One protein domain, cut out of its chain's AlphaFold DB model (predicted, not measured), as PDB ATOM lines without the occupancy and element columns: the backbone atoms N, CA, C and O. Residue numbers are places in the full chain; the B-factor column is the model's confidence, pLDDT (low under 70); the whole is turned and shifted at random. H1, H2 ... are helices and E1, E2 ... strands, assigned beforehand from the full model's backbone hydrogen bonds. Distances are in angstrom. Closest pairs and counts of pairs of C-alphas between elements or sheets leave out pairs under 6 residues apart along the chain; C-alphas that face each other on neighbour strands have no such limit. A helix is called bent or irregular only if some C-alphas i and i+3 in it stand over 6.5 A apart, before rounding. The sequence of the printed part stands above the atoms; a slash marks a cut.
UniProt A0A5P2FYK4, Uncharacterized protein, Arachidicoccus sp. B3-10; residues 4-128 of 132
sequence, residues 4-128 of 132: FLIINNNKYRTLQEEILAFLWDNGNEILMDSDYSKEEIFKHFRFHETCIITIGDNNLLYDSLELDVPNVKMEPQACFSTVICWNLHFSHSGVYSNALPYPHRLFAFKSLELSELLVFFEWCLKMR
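This is residues 4 to 128 of the 132 residues of an uncharacterized protein of Arachidicoccus sp. B3-10 (UniProt A0A5P2FYK4). One twisted sheet of six strands has H1 and H3 over one face, with H2 off the sheet. The long loop between E3 and E4 sticks out at residues 73 to 79. The 125 printed residues are of mixed class and run E1 H1 E2 H2 E3 E4 E5 E6 H3; the mixed sheet has the order E2 E1 E3 E4 E5 E6. The whole is compact, with a radius of gyration of the C-alphas of 15.5 A, and spans 50 by 30 by 28 A.

E1, residues 4 to 6, is parallel to E2, residues 29 to 32 (N 4 to O 29, 2.8 A), and to E3, residues 50 to 55 (N 5 to O 51, 2.9 A). H1, residues 10 to 25, is over E1 and E3 at a height over the sheet of 8.5 A. E1, H1 and E2 form a strand-helix-strand unit, parallel neighbours joined through a helix, with a right-handed crossover; E2, H2, residues 38 to 44, and E3 form a split one, E1 between its strands, also right-handed. E4, residues 86 to 91, is parallel to E3 (N 52 to O 86, 2.8 A). E4, E5, residues 94 to 97, and E6, residues 105 to 108, form a meander, antiparallel neighbours in two hairpins (N 89 to O 96, 2.8 A; N 95 to O 107, 2.8 A). H3, residues 114 to 127, is on the same face of the sheet as H1, at a height over the sheet of 10.2 A, and the sheet E2 E1 E3 E4 E5 E6 with H1 and H3 on one face makes two layers, one of strands and one of helices. H1, with residues 15 to 22 alone, and H3 only just touch, with 3 pairs of C-alphas within 8 A, the closest Leu 15 and Leu 114, 6.4 A. Every O i to N i+4 pair is within hydrogen-bond range in H2 and H3, and 10 of 12 in H1.

E1 begins at C-alpha 4 (20.205, -7.385, 12.673). H1 is 22.3 A long and irregular, C-alphas 11 and 14 being 8.5 A apart. E3 is 16.5 A, E4 16.1 A and H3 19.8 A, ending at C-alpha 127 (12.489, 6.554, 22.378).

The C-alphas farthest apart, of Pro 76 and Ser 115, are 50.3 A apart. The printed part has no cut; E3 to E4 is a long link of 30 residues. Residues 35 to 48, 59 to 85 and 103 have pLDDT under 70.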
ATOM      1  N   PHE A   4      21.197  -6.449  12.159       88.69
ATOM      2  CA  PHE A   4      20.205  -7.385  12.673       88.69
ATOM      3  C   PHE A   4      20.202  -8.684  11.873       88.69
ATOM      4  O   PHE A   4      20.207  -8.660  10.645       88.69
ATOM      5  N   LEU A   5      20.171  -9.812  12.581       86.75
ATOM      6  CA  LEU A   5      19.898 -11.133  12.021       86.75
ATOM      7  C   LEU A   5      18.493 -11.555  12.427       86.75
ATOM      8  O   LEU A   5      18.250 -11.766  13.611       86.75
ATOM      9  N   ILE A   6      17.583 -11.714  11.476       88.25
ATOM     10  CA  ILE A   6      16.244 -12.240  11.738       88.25
ATOM     11  C   ILE A   6      16.258 -13.751  11.495       88.25
ATOM     12  O   ILE A   6      16.583 -14.202  10.399       88.25
ATOM     13  N   ILE A   7      15.902 -14.524  12.523       85.31
ATOM     14  CA  ILE A   7      15.717 -15.976  12.418       85.31
ATOM     15  C   ILE A   7      14.317 -16.247  11.875       85.31
ATOM     16  O   ILE A   7      13.323 -15.902  12.522       85.31
ATOM     17  N   ASN A   8      14.221 -16.844  10.692       83.44
ATOM     18  CA  ASN A   8      12.969 -17.081   9.995       83.44
ATOM     19  C   ASN A   8      12.067 -18.029  10.795       83.44
ATOM     20  O   ASN A   8      12.478 -19.074  11.299       83.44
ATOM     21  N   ASN A   9      10.794 -17.664  10.884       85.19
ATOM     22  CA  ASN A   9       9.761 -18.469  11.499       85.19
ATOM     23  C   ASN A   9       8.496 -18.387  10.644       85.19
ATOM     24  O   ASN A   9       7.679 -17.477  10.785       85.19
ATOM     25  N   ASN A  10       8.297 -19.406   9.805       85.25
ATOM     26  CA  ASN A  10       7.186 -19.482   8.853       85.25
ATOM     27  C   ASN A  10       5.798 -19.269   9.487       85.25
ATOM     28  O   ASN A  10       4.902 -18.771   8.811       85.25
ATOM     29  N   LYS A  11       5.607 -19.610  10.772       89.69
ATOM     30  CA  LYS A  11       4.340 -19.375  11.488       89.69
ATOM     31  C   LYS A  11       4.042 -17.880  11.660       89.69
ATOM     32  O   LYS A  11       2.881 -17.486  11.636       89.69
ATOM     33  N   TYR A  12       5.077 -17.064  11.822       89.88
ATOM     34  CA  TYR A  12       4.991 -15.639  12.136       89.88
ATOM     35  C   TYR A  12       5.433 -14.736  10.986       89.88
ATOM     36  O   TYR A  12       5.693 -13.553  11.198       89.88
ATOM     37  N   ARG A  13       5.483 -15.273   9.764       90.50
ATOM     38  CA  ARG A  13       6.036 -14.604   8.584       90.50
ATOM     39  C   ARG A  13       5.543 -13.167   8.395       90.50
ATOM     40  O   ARG A  13       6.365 -12.277   8.237       90.50
ATOM     41  N   THR A  14       4.234 -12.921   8.481       93.19
ATOM     42  CA  THR A  14       3.675 -11.565   8.324       93.19
ATOM     43  C   THR A  14       4.222 -10.590   9.367       93.19
ATOM     44  O   THR A  14       4.592  -9.478   9.029       93.19
ATOM     45  N   LEU A  15       4.340 -11.005  10.633       94.88
ATOM     46  CA  LEU A  15       4.916 -10.148  11.675       94.88
ATOM     47  C   LEU A  15       6.423  -9.941  11.472       94.88
ATOM     48  O   LEU A  15       6.940  -8.873  11.779       94.88
ATOM     49  N   GLN A  16       7.132 -10.942  10.946       93.25
ATOM     50  CA  GLN A  16       8.554 -10.810  10.621       93.25
ATOM     51  C   GLN A  16       8.798  -9.833   9.476       93.25
ATOM     52  O   GLN A  16       9.729  -9.039   9.562       93.25
ATOM     53  N   GLU A  17       7.960  -9.864   8.440       93.56
ATOM     54  CA  GLU A  17       8.011  -8.917   7.323       93.56
ATOM     55  C   GLU A  17       7.809  -7.474   7.821       93.56
ATOM     56  O   GLU A  17       8.537  -6.577   7.405       93.56
ATOM     57  N   GLU A  18       6.919  -7.259   8.793       96.38
ATOM     58  CA  GLU A  18       6.684  -5.949   9.422       96.38
ATOM     59  C   GLU A  18       7.860  -5.487  10.299       96.38
ATOM     60  O   GLU A  18       8.267  -4.326  10.240       96.38
ATOM     61  N   ILE A  19       8.471  -6.392  11.074       95.19
ATOM     62  CA  ILE A  19       9.711  -6.103  11.821       95.19
ATOM     63  C   ILE A  19      10.844  -5.735  10.859       95.19
ATOM     64  O   ILE A  19      11.584  -4.782  11.110       95.19
ATOM     65  N   LEU A  20      10.977  -6.476   9.759       93.75
ATOM     66  CA  LEU A  20      11.993  -6.239   8.741       93.75
ATOM     67  C   LEU A  20      11.793  -4.868   8.091       93.75
ATOM     68  O   LEU A  20      12.734  -4.079   8.058       93.75
ATOM     69  N   ALA A  21      10.574  -4.562   7.641       95.06
ATOM     70  CA  ALA A  21      10.234  -3.272   7.051       95.06
ATOM     71  C   ALA A  21      10.550  -2.120   8.014       95.06
ATOM     72  O   ALA A  21      11.285  -1.203   7.654       95.06
ATOM     73  N   PHE A  22      10.108  -2.219   9.274       96.06
ATOM     74  CA  PHE A  22      10.392  -1.208  10.291       96.06
ATOM     75  C   PHE A  22      11.894  -0.957  10.464       96.06
ATOM     76  O   PHE A  22      12.343   0.189  10.454       96.06
ATOM     77  N   LEU A  23      12.701  -2.008  10.619       94.75
ATOM     78  CA  LEU A  23      14.145  -1.851  10.800       94.75
ATOM     79  C   LEU A  23      14.817  -1.283   9.543       94.75
ATOM     80  O   LEU A  23      15.739  -0.470   9.664       94.75
ATOM     81  N   TRP A  24      14.357  -1.684   8.360       93.94
ATOM     82  CA  TRP A  24      14.939  -1.286   7.082       93.94
ATOM     83  C   TRP A  24      14.668   0.189   6.811       93.94
ATOM     84  O   TRP A  24      15.593   0.951   6.524       93.94
ATOM     85  N   ASP A  25      13.420   0.610   7.007       95.19
ATOM     86  CA  ASP A  25      12.971   1.991   6.835       95.19
ATOM     87  C   ASP A  25      13.668   2.948   7.814       95.19
ATOM     88  O   ASP A  25      13.863   4.126   7.511       95.19
ATOM     89  N   ASN A  26      14.133   2.435   8.958       93.56
ATOM     90  CA  ASN A  26      14.945   3.179   9.923       93.56
ATOM     91  C   ASN A  26      16.466   3.113   9.654       93.56
ATOM     92  O   ASN A  26      17.269   3.582  10.465       93.56
ATOM     93  N   GLY A  27      16.879   2.583   8.497       92.19
ATOM     94  CA  GLY A  27      18.255   2.644   7.998       92.19
ATOM     95  C   GLY A  27      19.217   1.623   8.610       92.19
ATOM     96  O   GLY A  27      20.431   1.873   8.641       92.19
ATOM     97  N   ASN A  28      18.696   0.502   9.118       91.94
ATOM     98  CA  ASN A  28      19.495  -0.588   9.676       91.94
ATOM     99  C   ASN A  28      19.909  -1.612   8.607       91.94
ATOM    100  O   ASN A  28      19.254  -1.758   7.580       91.94
ATOM    101  N   GLU A  29      20.999  -2.341   8.862       90.06
ATOM    102  CA  GLU A  29      21.389  -3.494   8.044       90.06
ATOM    103  C   GLU A  29      20.640  -4.730   8.539       90.06
ATOM    104  O   GLU A  29      20.701  -5.049   9.729       90.06
ATOM    105  N   ILE A  30      19.951  -5.429   7.639       88.12
ATOM    106  CA  ILE A  30      19.167  -6.615   7.981       88.12
ATOM    107  C   ILE A  30      19.641  -7.798   7.160       88.12
ATOM    108  O   ILE A  30      19.863  -7.682   5.957       88.12
ATOM    109  N   LEU A  31      19.754  -8.938   7.829       84.88
ATOM    110  CA  LEU A  31      20.031 -10.237   7.243       84.88
ATOM    111  C   LEU A  31      18.951 -11.218   7.696       84.88
ATOM    112  O   LEU A  31      18.546 -11.192   8.860       84.88
ATOM    113  N   MET A  32      18.509 -12.093   6.798       80.38
ATOM    114  CA  MET A  32      17.642 -13.219   7.143       80.38
ATOM    115  C   MET A  32      18.453 -14.508   7.144       80.38
ATOM    116  O   MET A  32      19.282 -14.726   6.262       80.38
ATOM    117  N   ASP A  33      18.215 -15.380   8.119       75.69
ATOM    118  CA  ASP A  33      18.882 -16.685   8.187       75.69
ATOM    119  C   ASP A  33      18.569 -17.589   6.980       75.69
ATOM    120  O   ASP A  33      19.403 -18.406   6.608       75.69
ATOM    121  N   SER A  34      17.415 -17.415   6.327       71.69
ATOM    122  CA  SER A  34      17.027 -18.163   5.124       71.69
ATOM    123  C   SER A  34      17.966 -17.957   3.940       71.69
ATOM    124  O   SER A  34      17.988 -18.784   3.030       71.69
ATOM    125  N   ASP A  35      18.718 -16.859   3.948       66.88
ATOM    126  CA  ASP A  35      19.549 -16.437   2.824       66.88
ATOM    127  C   ASP A  35      20.984 -16.970   2.938       66.88
ATOM    128  O   ASP A  35      21.777 -16.824   2.007       66.88
ATOM    129  N   TYR A  36      21.319 -17.604   4.067       64.69
ATOM    130  CA  TYR A  36      22.668 -18.053   4.387       64.69
ATOM    131  C   TYR A  36      22.667 -19.489   4.911       64.69
ATOM    132  O   TYR A  36      21.861 -19.881   5.753       64.69
ATOM    133  N   SER A  37      23.639 -20.285   4.474       67.75
ATOM    134  CA  SER A  37      23.976 -21.520   5.186       67.75
ATOM    135  C   SER A  37      24.435 -21.203   6.615       67.75
ATOM    136  O   SER A  37      24.957 -20.120   6.897       67.75
ATOM    137  N   LYS A  38      24.293 -22.159   7.540       64.94
ATOM    138  CA  LYS A  38      24.753 -21.985   8.929       64.94
ATOM    139  C   LYS A  38      26.231 -21.585   8.980       64.94
ATOM    140  O   LYS A  38      26.615 -20.718   9.758       64.94
ATOM    141  N   GLU A  39      27.059 -22.170   8.119       65.31
ATOM    142  CA  GLU A  39      28.487 -21.873   8.013       65.31
ATOM    143  C   GLU A  39      28.752 -20.438   7.530       65.31
ATOM    144  O   GLU A  39      29.702 -19.794   7.985       65.31
ATOM    145  N   GLU A  40      27.920 -19.916   6.628       66.38
ATOM    146  CA  GLU A  40      27.981 -18.520   6.188       66.38
ATOM    147  C   GLU A  40      27.537 -17.563   7.286       66.38
ATOM    148  O   GLU A  40      28.166 -16.513   7.429       66.38
ATOM    149  N   ILE A  41      26.547 -17.945   8.100       65.06
ATOM    150  CA  ILE A  41      26.160 -17.186   9.291       65.06
ATOM    151  C   ILE A  41      27.351 -17.092  10.256       65.06
ATOM    152  O   ILE A  41      27.706 -16.022  10.727       65.06
ATOM    153  N   PHE A  42      28.093 -18.168  10.490       63.72
ATOM    154  CA  PHE A  42      29.266 -18.068  11.364       63.72
ATOM    155  C   PHE A  42      30.414 -17.228  10.795       63.72
ATOM    156  O   PHE A  42      31.101 -16.534  11.541       63.72
ATOM    157  N   LYS A  43      30.644 -17.279   9.478       63.91
ATOM    158  CA  LYS A  43      31.745 -16.536   8.839       63.91
ATOM    159  C   LYS A  43      31.450 -15.050   8.660       63.91
ATOM    160  O   LYS A  43      32.370 -14.241   8.762       63.91
ATOM    161  N   HIS A  44      30.202 -14.692   8.367       60.28
ATOM    162  CA  HIS A  44      29.816 -13.308   8.086       60.28
ATOM    163  C   HIS A  44      29.402 -12.538   9.337       60.28
ATOM    164  O   HIS A  44      29.444 -11.303   9.333       60.28
ATOM    165  N   PHE A  45      29.011 -13.231  10.408       64.69
ATOM    166  CA  PHE A  45      28.468 -12.576  11.582       64.69
ATOM    167  C   PHE A  45      29.551 -12.411  12.637       64.69
ATOM    168  O   PHE A  45      29.953 -13.334  13.342       64.69
ATOM    169  N   ARG A  46      29.991 -11.162  12.798       66.62
ATOM    170  CA  ARG A  46      30.581 -10.722  14.058       66.62
ATOM    171  C   ARG A  46      29.450 -10.655  15.074       66.62
ATOM    172  O   ARG A  46      28.800  -9.628  15.224       66.62
ATOM    173  N   PHE A  47      29.186 -11.777  15.727       64.81
ATOM    174  CA  PHE A  47      28.093 -11.959  16.684       64.81
ATOM    175  C   PHE A  47      28.044 -10.908  17.808       64.81
ATOM    176  O   PHE A  47      26.969 -10.589  18.299       64.81
ATOM    177  N   HIS A  48      29.180 -10.310  18.177       64.31
ATOM    178  CA  HIS A  48      29.224  -9.207  19.147       64.31
ATOM    179  C   HIS A  48      28.726  -7.858  18.599       64.31
ATOM    180  O   HIS A  48      28.454  -6.947  19.372       64.31
ATOM    181  N   GLU A  49      28.609  -7.717  17.279       73.88
ATOM    182  CA  GLU A  49      28.179  -6.495  16.584       73.88
ATOM    183  C   GLU A  49      26.799  -6.665  15.917       73.88
ATOM    184  O   GLU A  49      26.308  -5.743  15.270       73.88
ATOM    185  N   THR A  50      26.173  -7.841  16.054       80.56
ATOM    186  CA  THR A  50      24.878  -8.163  15.438       80.56
ATOM    187  C   THR A  50      23.842  -8.504  16.501       80.56
ATOM    188  O   THR A  50      24.072  -9.368  17.345       80.56
ATOM    189  N   CYS A  51      22.681  -7.854  16.440       86.38
ATOM    190  CA  CYS A  51      21.533  -8.216  17.260       86.38
ATOM    191  C   CYS A  51      20.704  -9.291  16.555       86.38
ATOM    192  O   CYS A  51      20.397  -9.176  15.370       86.38
ATOM    193  N   ILE A  52      20.343 -10.344  17.276       86.56
ATOM    194  CA  ILE A  52      19.565 -11.455  16.742       86.56
ATOM    195  C   ILE A  52      18.107 -11.260  17.125       86.56
ATOM    196  O   ILE A  52      17.786 -11.054  18.292       86.56
ATOM    197  N   ILE A  53      17.232 -11.323  16.133       89.88
ATOM    198  CA  ILE A  53      15.797 -11.167  16.280       89.88
ATOM    199  C   ILE A  53      15.140 -12.525  16.111       89.88
ATOM    200  O   ILE A  53      15.321 -13.206  15.101       89.88
ATOM    201  N   THR A  54      14.343 -12.901  17.101       89.25
ATOM    202  CA  THR A  54      13.565 -14.141  17.093       89.25
ATOM    203  C   THR A  54      12.103 -13.845  17.392       89.25
ATOM    204  O   THR A  54      11.781 -12.859  18.053       89.25
ATOM    205  N   ILE A  55      11.206 -14.704  16.915       89.75
ATOM    206  CA  ILE A  55       9.771 -14.621  17.190       89.75
ATOM    207  C   ILE A  55       9.234 -16.009  17.544       89.75
ATOM    208  O   ILE A  55       9.582 -16.995  16.886       89.75
ATOM    209  N   GLY A  56       8.421 -16.111  18.595       86.19
ATOM    210  CA  GLY A  56       7.955 -17.402  19.096       86.19
ATOM    211  C   GLY A  56       6.802 -17.323  20.094       86.19
ATOM    212  O   GLY A  56       6.405 -16.262  20.554       86.19
ATOM    213  N   ASP A  57       6.236 -18.484  20.428       79.44
ATOM    214  CA  ASP A  57       5.150 -18.584  21.414       79.44
ATOM    215  C   ASP A  57       5.652 -18.532  22.864       79.44
ATOM    216  O   ASP A  57       4.888 -18.224  23.778       79.44
ATOM    217  N   ASN A  58       6.916 -18.871  23.110       75.19
ATOM    218  CA  ASN A  58       7.487 -18.909  24.451       75.19
ATOM    219  C   ASN A  58       7.974 -17.517  24.879       75.19
ATOM    220  O   ASN A  58       8.334 -16.696  24.058       75.19
ATOM    221  N   ASN A  59       8.004 -17.244  26.183       63.47
ATOM    222  CA  ASN A  59       8.647 -16.032  26.719       63.47
ATOM    223  C   ASN A  59      10.133 -16.272  27.036       63.47
ATOM    224  O   ASN A  59      10.721 -15.552  27.842       63.47
ATOM    225  N   LEU A  60      10.705 -17.350  26.498       62.22
ATOM    226  CA  LEU A  60      12.060 -17.772  26.817       62.22
ATOM    227  C   LEU A  60      13.018 -17.046  25.883       62.22
ATOM    228  O   LEU A  60      13.043 -17.300  24.681       62.22
ATOM    229  N   LEU A  61      13.814 -16.150  26.457       61.25
ATOM    230  CA  LEU A  61      14.999 -15.652  25.787       61.25
ATOM    231  C   LEU A  61      16.025 -16.773  25.716       61.25
ATOM    232  O   LEU A  61      16.370 -17.390  26.722       61.25
ATOM    233  N   TYR A  62      16.530 -17.006  24.515       57.97
ATOM    234  CA  TYR A  62      17.742 -17.781  24.343       57.97
ATOM    235  C   TYR A  62      18.915 -16.847  24.645       57.97
ATOM    236  O   TYR A  62      19.268 -16.004  23.816       57.97
ATOM    237  N   ASP A  63      19.476 -16.968  25.853       49.47
ATOM    238  CA  ASP A  63      20.690 -16.246  26.270       49.47
ATOM    239  C   ASP A  63      21.903 -16.632  25.411       49.47
ATOM    240  O   ASP A  63      22.837 -15.850  25.227       49.47
ATOM    241  N   SER A  64      21.845 -17.829  24.832       49.34
ATOM    242  CA  SER A  64      22.781 -18.358  23.856       49.34
ATOM    243  C   SER A  64      22.009 -19.041  22.736       49.34
ATOM    244  O   SER A  64      21.106 -19.840  22.988       49.34
ATOM    245  N   LEU A  65      22.395 -18.775  21.493       52.91
ATOM    246  CA  LEU A  65      22.041 -19.658  20.392       52.91
ATOM    247  C   LEU A  65      23.007 -20.836  20.411       52.91
ATOM    248  O   LEU A  65      24.170 -20.705  20.031       52.91
ATOM    249  N   GLU A  66      22.519 -21.985  20.864       45.47
ATOM    250  CA  GLU A  66      23.166 -23.266  20.596       45.47
ATOM    251  C   GLU A  66      22.934 -23.598  19.121       45.47
ATOM    252  O   GLU A  66      21.993 -24.280  18.724       45.47
ATOM    253  N   LEU A  67      23.759 -23.014  18.263       47.56
ATOM    254  CA  LEU A  67      23.832 -23.429  16.876       47.56
ATOM    255  C   LEU A  67      24.617 -24.742  16.858       47.56
ATOM    256  O   LEU A  67      25.842 -24.724  16.939       47.56
ATOM    257  N   ASP A  68      23.919 -25.876  16.771       38.62
ATOM    258  CA  ASP A  68      24.544 -27.173  16.497       38.62
ATOM    259  C   ASP A  68      25.387 -27.056  15.217       38.62
ATOM    260  O   ASP A  68      24.840 -26.929  14.113       38.62
ATOM    261  N   VAL A  69      26.715 -27.061  15.370       39.56
ATOM    262  CA  VAL A  69      27.680 -27.027  14.266       39.56
ATOM    263  C   VAL A  69      28.050 -28.468  13.916       39.56
ATOM    264  O   VAL A  69      28.751 -29.122  14.692       39.56
ATOM    265  N   PRO A  70      27.653 -29.003  12.749       34.59
ATOM    266  CA  PRO A  70      28.180 -30.270  12.290       34.59
ATOM    267  C   PRO A  70      29.586 -30.024  11.730       34.59
ATOM    268  O   PRO A  70      29.751 -29.513  10.630       34.59
ATOM    269  N   ASN A  71      30.612 -30.429  12.481       34.94
ATOM    270  CA  ASN A  71      31.933 -30.785  11.954       34.94
ATOM    271  C   ASN A  71      32.607 -29.764  11.013       34.94
ATOM    272  O   ASN A  71      33.009 -30.108   9.898       34.94
ATOM    273  N   VAL A  72      32.899 -28.555  11.494       34.66
ATOM    274  CA  VAL A  72      34.153 -27.930  11.051       34.66
ATOM    275  C   VAL A  72      35.252 -28.680  11.790       34.66
ATOM    276  O   VAL A  72      35.274 -28.677  13.016       34.66
ATOM    277  N   LYS A  73      36.123 -29.378  11.053       32.06
ATOM    278  CA  LYS A  73      37.340 -30.015  11.580       32.06
ATOM    279  C   LYS A  73      38.275 -28.940  12.152       32.06
ATOM    280  O   LYS A  73      39.281 -28.602  11.541       32.06
ATOM    281  N   MET A  74      37.916 -28.359  13.286       35.03
ATOM    282  CA  MET A  74      38.860 -27.706  14.171       35.03
ATOM    283  C   MET A  74      39.400 -28.796  15.086       35.03
ATOM    284  O   MET A  74      38.672 -29.691  15.515       35.03
ATOM    285  N   GLU A  75      40.710 -28.768  15.286       31.20
ATOM    286  CA  GLU A  75      41.451 -29.693  16.135       31.20
ATOM    287  C   GLU A  75      40.798 -29.865  17.527       31.20
ATOM    288  O   GLU A  75      40.011 -29.006  17.932       31.20
ATOM    289  N   PRO A  76      41.106 -30.946  18.279       31.28
ATOM    290  CA  PRO A  76      40.318 -31.452  19.421       31.28
ATOM    291  C   PRO A  76      40.244 -30.561  20.683       31.28
ATOM    292  O   PRO A  76      40.058 -31.067  21.785       31.28
ATOM    293  N   GLN A  77      40.398 -29.247  20.553       33.91
ATOM    294  CA  GLN A  77      40.283 -28.251  21.618       33.91
ATOM    295  C   GLN A  77      39.327 -27.101  21.256       33.91
ATOM    296  O   GLN A  77      39.376 -26.040  21.879       33.91
ATOM    297  N   ALA A  78      38.451 -27.276  20.258       33.16
ATOM    298  CA  ALA A  78      37.419 -26.295  19.945       33.16
ATOM    299  C   ALA A  78      36.364 -26.279  21.062       33.16
ATOM    300  O   ALA A  78      35.395 -27.033  21.059       33.16
ATOM    301  N   CYS A  79      36.622 -25.431  22.058       33.03
ATOM    302  CA  CYS A  79      35.658 -24.987  23.047       33.03
ATOM    303  C   CYS A  79      34.313 -24.720  22.366       33.03
ATOM    304  O   CYS A  79      34.264 -24.035  21.345       33.03
ATOM    305  N   PHE A  80      33.227 -25.197  22.972       37.78
ATOM    306  CA  PHE A  80      31.910 -24.602  22.792       37.78
ATOM    307  C   PHE A  80      32.024 -23.128  23.194       37.78
ATOM    308  O   PHE A  80      31.868 -22.781  24.362       37.78
ATOM    309  N   SER A  81      32.406 -22.249  22.268       42.59
ATOM    310  CA  SER A  81      32.378 -20.821  22.532       42.59
ATOM    311  C   SER A  81      30.914 -20.419  22.477       42.59
ATOM    312  O   SER A  81      30.367 -20.179  21.402       42.59
ATOM    313  N   THR A  82      30.256 -20.405  23.630       50.31
ATOM    314  CA  THR A  82      28.976 -19.732  23.814       50.31
ATOM    315  C   THR A  82      29.188 -18.267  23.471       50.31
ATOM    316  O   THR A  82      29.733 -17.492  24.256       50.31
ATOM    317  N   VAL A  83      28.836 -17.883  22.246       54.72
ATOM    318  CA  VAL A  83      28.935 -16.486  21.845       54.72
ATOM    319  C   VAL A  83      27.722 -15.768  22.412       54.72
ATOM    320  O   VAL A  83      26.593 -15.986  21.972       54.72
ATOM    321  N   ILE A  84      27.952 -14.930  23.422       59.25
ATOM    322  CA  ILE A  84      26.914 -14.049  23.957       59.25
ATOM    323  C   ILE A  84      26.572 -13.041  22.857       59.25
ATOM    324  O   ILE A  84      27.396 -12.198  22.492       59.25
ATOM    325  N   CYS A  85      25.357 -13.155  22.331       68.25
ATOM    326  CA  CYS A  85      24.809 -12.277  21.302       68.25
ATOM    327  C   CYS A  85      23.671 -11.463  21.908       68.25
ATOM    328  O   CYS A  85      22.907 -11.978  22.725       68.25
ATOM    329  N   TRP A  86      23.521 -10.208  21.493       79.38
ATOM    330  CA  TRP A  86      22.352  -9.426  21.889       79.38
ATOM    331  C   TRP A  86      21.123  -9.982  21.180       79.38
ATOM    332  O   TRP A  86      21.115 -10.095  19.957       79.38
ATOM    333  N   ASN A  87      20.090 -10.326  21.937       84.56
ATOM    334  CA  ASN A  87      18.866 -10.929  21.430       84.56
ATOM    335  C   ASN A  87      17.687  -9.980  21.664       84.56
ATOM    336  O   ASN A  87      17.580  -9.366  22.731       84.56
ATOM    337  N   LEU A  88      16.816  -9.870  20.667       90.62
ATOM    338  CA  LEU A  88      15.499  -9.264  20.762       90.62
ATOM    339  C   LEU A  88      14.458 -10.325  20.383       90.62
ATOM    340  O   LEU A  88      14.343 -10.729  19.225       90.62
ATOM    341  N   HIS A  89      13.704 -10.791  21.368       91.25
ATOM    342  CA  HIS A  89      12.728 -11.856  21.204       91.25
ATOM    343  C   HIS A  89      11.304 -11.310  21.293       91.25
ATOM    344  O   HIS A  89      10.918 -10.726  22.306       91.25
ATOM    345  N   PHE A  90      10.522 -11.519  20.238       93.50
ATOM    346  CA  PHE A  90       9.105 -11.180  20.172       93.50
ATOM    347  C   PHE A  90       8.283 -12.404  20.575       93.50
ATOM    348  O   PHE A  90       8.300 -13.423  19.883       93.50
ATOM    349  N   SER A  91       7.555 -12.302  21.682       91.38
ATOM    350  CA  SER A  91       6.718 -13.382  22.197       91.38
ATOM    351  C   SER A  91       5.249 -12.993  22.309       91.38
ATOM    352  O   SER A  91       4.882 -11.826  22.166       91.38
ATOM    353  N   HIS A  92       4.403 -13.969  22.657       89.25
ATOM    354  CA  HIS A  92       2.967 -13.767  22.884       89.25
ATOM    355  C   HIS A  92       2.622 -12.648  23.883       89.25
ATOM    356  O   HIS A  92       1.510 -12.134  23.833       89.25
ATOM    357  N   SER A  93       3.526 -12.293  24.805       90.81
ATOM    358  CA  SER A  93       3.249 -11.329  25.884       90.81
ATOM    359  C   SER A  93       4.167 -10.108  25.896       90.81
ATOM    360  O   SER A  93       4.072  -9.271  26.800       90.81
ATOM    361  N   GLY A  94       5.051  -9.971  24.907       93.12
ATOM    362  CA  GLY A  94       5.903  -8.795  24.811       93.12
ATOM    363  C   GLY A  94       7.157  -8.967  23.973       93.12
ATOM    364  O   GLY A  94       7.371  -9.977  23.310       93.12
ATOM    365  N   VAL A  95       8.012  -7.956  24.066       93.50
ATOM    366  CA  VAL A  95       9.359  -7.943  23.501       93.50
ATOM    367  C   VAL A  95      10.363  -8.060  24.636       93.50
ATOM    368  O   VAL A  95      10.290  -7.329  25.628       93.50
ATOM    369  N   TYR A  96      11.310  -8.972  24.485       91.00
ATOM    370  CA  TYR A  96      12.300  -9.324  25.489       91.00
ATOM    371  C   TYR A  96      13.705  -9.109  24.931       91.00
ATOM    372  O   TYR A  96      13.941  -9.332  23.749       91.00
ATOM    373  N   SER A  97      14.646  -8.688  25.771       88.19
ATOM    374  CA  SER A  97      16.052  -8.570  25.406       88.19
ATOM    375  C   SER A  97      16.988  -8.944  26.548       88.19
ATOM    376  O   SER A  97      16.847  -8.462  27.672       88.19
ATOM    377  N   ASN A  98      18.000  -9.753  26.231       82.56
ATOM    378  CA  ASN A  98      19.078 -10.107  27.160       82.56
ATOM    379  C   ASN A  98      20.093  -8.964  27.374       82.56
ATOM    380  O   ASN A  98      20.968  -9.076  28.228       82.56
ATOM    381  N   ALA A  99      19.966  -7.848  26.644       80.69
ATOM    382  CA  ALA A  99      20.724  -6.627  26.914       80.69
ATOM    383  C   ALA A  99      20.260  -5.919  28.204       80.69
ATOM    384  O   ALA A  99      20.979  -5.084  28.752       80.69
ATOM    385  N   LEU A 100      19.058  -6.242  28.692       75.81
ATOM    386  CA  LEU A 100      18.533  -5.767  29.967       75.81
ATOM    387  C   LEU A 100      18.770  -6.818  31.057       75.81
ATOM    388  O   LEU A 100      18.708  -8.009  30.759       75.81
ATOM    389  N   PRO A 101      18.970  -6.428  32.327       75.62
ATOM    390  CA  PRO A 101      18.900  -7.378  33.430       75.62
ATOM    391  C   PRO A 101      17.484  -7.966  33.552       75.62
ATOM    392  O   PRO A 101      16.500  -7.392  33.076       75.62
ATOM    393  N   TYR A 102      17.370  -9.119  34.215       70.19
ATOM    394  CA  TYR A 102      16.084  -9.758  34.502       70.19
ATOM    395  C   TYR A 102      15.078  -8.742  35.102       70.19
ATOM    396  O   TYR A 102      15.466  -7.986  35.996       70.19
ATOM    397  N   PRO A 103      13.804  -8.685  34.646       65.75
ATOM    398  CA  PRO A 103      13.055  -9.706  33.902       65.75
ATOM    399  C   PRO A 103      13.183  -9.650  32.373       65.75
ATOM    400  O   PRO A 103      12.341 -10.226  31.684       65.75
ATOM    401  N   HIS A 104      14.192  -8.953  31.837       82.12
ATOM    402  CA  HIS A 104      14.528  -8.872  30.408       82.12
ATOM    403  C   HIS A 104      13.434  -8.308  29.483       82.12
ATOM    404  O   HIS A 104      13.653  -8.147  28.288       82.12
ATOM    405  N   ARG A 105      12.239  -8.001  29.993       89.12
ATOM    406  CA  ARG A 105      11.112  -7.519  29.194       89.12
ATOM    407  C   ARG A 105      11.285  -6.037  28.891       89.12
ATOM    408  O   ARG A 105      11.273  -5.214  29.801       89.12
ATOM    409  N   LEU A 106      11.411  -5.723  27.609       91.19
ATOM    410  CA  LEU A 106      11.526  -4.366  27.091       91.19
ATOM    411  C   LEU A 106      10.146  -3.722  26.917       91.19
ATOM    412  O   LEU A 106       9.961  -2.554  27.247       91.19
ATOM    413  N   PHE A 107       9.182  -4.486  26.403       93.56
ATOM    414  CA  PHE A 107       7.848  -3.997  26.071       93.56
ATOM    415  C   PHE A 107       6.801  -5.085  26.323       93.56
ATOM    416  O   PHE A 107       7.097  -6.265  26.154       93.56
ATOM    417  N   ALA A 108       5.594  -4.715  26.748       94.12
ATOM    418  CA  ALA A 108       4.523  -5.667  27.040       94.12
ATOM    419  C   ALA A 108       3.480  -5.679  25.919       94.12
ATOM    420  O   ALA A 108       3.071  -4.617  25.461       94.12
ATOM    421  N   PHE A 109       3.023  -6.873  25.548       92.75
ATOM    422  CA  PHE A 109       1.911  -7.090  24.628       92.75
ATOM    423  C   PHE A 109       0.745  -7.760  25.343       92.75
ATOM    424  O   PHE A 109       0.938  -8.533  26.285       92.75
ATOM    425  N   LYS A 110      -0.472  -7.502  24.862       91.44
ATOM    426  CA  LYS A 110      -1.638  -8.327  25.214       91.44
ATOM    427  C   LYS A 110      -1.635  -9.659  24.465       91.44
ATOM    428  O   LYS A 110      -1.951 -10.690  25.056       91.44
ATOM    429  N   SER A 111      -1.275  -9.617  23.189       91.38
ATOM    430  CA  SER A 111      -1.083 -10.759  22.296       91.38
ATOM    431  C   SER A 111      -0.050 -10.393  21.225       91.38
ATOM    432  O   SER A 111       0.158  -9.217  20.925       91.38
ATOM    433  N   LEU A 112       0.622 -11.390  20.646       91.69
ATOM    434  CA  LEU A 112       1.550 -11.176  19.532       91.69
ATOM    435  C   LEU A 112       0.765 -11.002  18.228       91.69
ATOM    436  O   LEU A 112       0.508 -11.960  17.501       91.69
ATOM    437  N   GLU A 113       0.362  -9.764  17.967       94.38
ATOM    438  CA  GLU A 113      -0.427  -9.352  16.808       94.38
ATOM    439  C   GLU A 113       0.134  -8.063  16.199       94.38
ATOM    440  O   GLU A 113       0.874  -7.315  16.841       94.38
ATOM    441  N   LEU A 114      -0.248  -7.781  14.951       95.38
ATOM    442  CA  LEU A 114       0.246  -6.620  14.208       95.38
ATOM    443  C   LEU A 114      -0.053  -5.293  14.918       95.38
ATOM    444  O   LEU A 114       0.789  -4.406  14.953       95.38
ATOM    445  N   SER A 115      -1.238  -5.152  15.508       96.12
ATOM    446  CA  SER A 115      -1.642  -3.934  16.219       96.12
ATOM    447  C   SER A 115      -0.699  -3.602  17.381       96.12
ATOM    448  O   SER A 115      -0.249  -2.467  17.506       96.12
ATOM    449  N   GLU A 116      -0.359  -4.593  18.201       96.00
ATOM    450  CA  GLU A 116       0.562  -4.450  19.332       96.00
ATOM    451  C   GLU A 116       2.001  -4.199  18.846       96.00
ATOM    452  O   GLU A 116       2.721  -3.377  19.419       96.00
ATOM    453  N   LEU A 117       2.399  -4.826  17.733       96.19
ATOM    454  CA  LEU A 117       3.692  -4.597  17.091       96.19
ATOM    455  C   LEU A 117       3.846  -3.150  16.587       96.19
ATOM    456  O   LEU A 117       4.877  -2.524  16.830       96.19
ATOM    457  N   LEU A 118       2.811  -2.585  15.959       96.62
ATOM    458  CA  LEU A 118       2.804  -1.185  15.521       96.62
ATOM    459  C   LEU A 118       2.917  -0.218  16.708       96.62
ATOM    460  O   LEU A 118       3.662   0.759  16.642       96.62
ATOM    461  N   VAL A 119       2.243  -0.513  17.824       96.94
ATOM    462  CA  VAL A 119       2.377   0.277  19.061       96.94
ATOM    463  C   VAL A 119       3.810   0.210  19.600       96.94
ATOM    464  O   VAL A 119       4.353   1.231  20.036       96.94
ATOM    465  N   PHE A 120       4.452  -0.959  19.544       96.69
ATOM    466  CA  PHE A 120       5.867  -1.089  19.886       96.69
ATOM    467  C   PHE A 120       6.766  -0.264  18.956       96.69
ATOM    468  O   PHE A 120       7.638   0.446  19.451       96.69
ATOM    469  N   PHE A 121       6.530  -0.274  17.642       96.88
ATOM    470  CA  PHE A 121       7.293   0.546  16.695       96.88
ATOM    471  C   PHE A 121       7.154   2.041  16.979       96.88
ATOM    472  O   PHE A 121       8.157   2.751  17.047       96.88
ATOM    473  N   GLU A 122       5.938   2.528  17.236       96.75
ATOM    474  CA  GLU A 122       5.731   3.917  17.652       96.75
ATOM    475  C   GLU A 122       6.490   4.253  18.938       96.75
ATOM    476  O   GLU A 122       7.065   5.339  19.070       96.75
ATOM    477  N   TRP A 123       6.482   3.336  19.906       96.69
ATOM    478  CA  TRP A 123       7.231   3.497  21.144       96.69
ATOM    479  C   TRP A 123       8.743   3.554  20.883       96.69
ATOM    480  O   TRP A 123       9.408   4.454  21.398       96.69
ATOM    481  N   CYS A 124       9.283   2.683  20.024       95.25
ATOM    482  CA  CYS A 124      10.685   2.720  19.610       95.25
ATOM    483  C   CYS A 124      11.061   4.059  18.974       95.25
ATOM    484  O   CYS A 124      12.059   4.654  19.378       95.25
ATOM    485  N   LEU A 125      10.242   4.576  18.055       94.88
ATOM    486  CA  LEU A 125      10.475   5.875  17.416       94.88
ATOM    487  C   LEU A 125      10.486   7.020  18.439       94.88
ATOM    488  O   LEU A 125      11.383   7.865  18.414       94.88
ATOM    489  N   LYS A 126       9.537   7.030  19.387       95.50
ATOM    490  CA  LYS A 126       9.493   8.024  20.480       95.50
ATOM    491  C   LYS A 126      10.755   7.982  21.342       95.50
ATOM    492  O   LYS A 126      11.252   9.029  21.752       95.50
ATOM    493  N   MET A 127      11.279   6.783  21.586       92.56
ATOM    494  CA  MET A 127      12.489   6.554  22.378       92.56
ATOM    495  C   MET A 127      13.787   6.658  21.560       92.56
ATOM    496  O   MET A 127      14.865   6.537  22.138       92.56
ATOM    497  N   ARG A 128      13.701   6.893  20.240       91.31
ATOM    498  CA  ARG A 128      14.836   6.870  19.297       91.31
ATOM    499  C   ARG A 128      15.626   5.555  19.344       91.31
ATOM    500  O   ARG A 128      16.853   5.537  19.259       91.31
TER     501      ARG A 128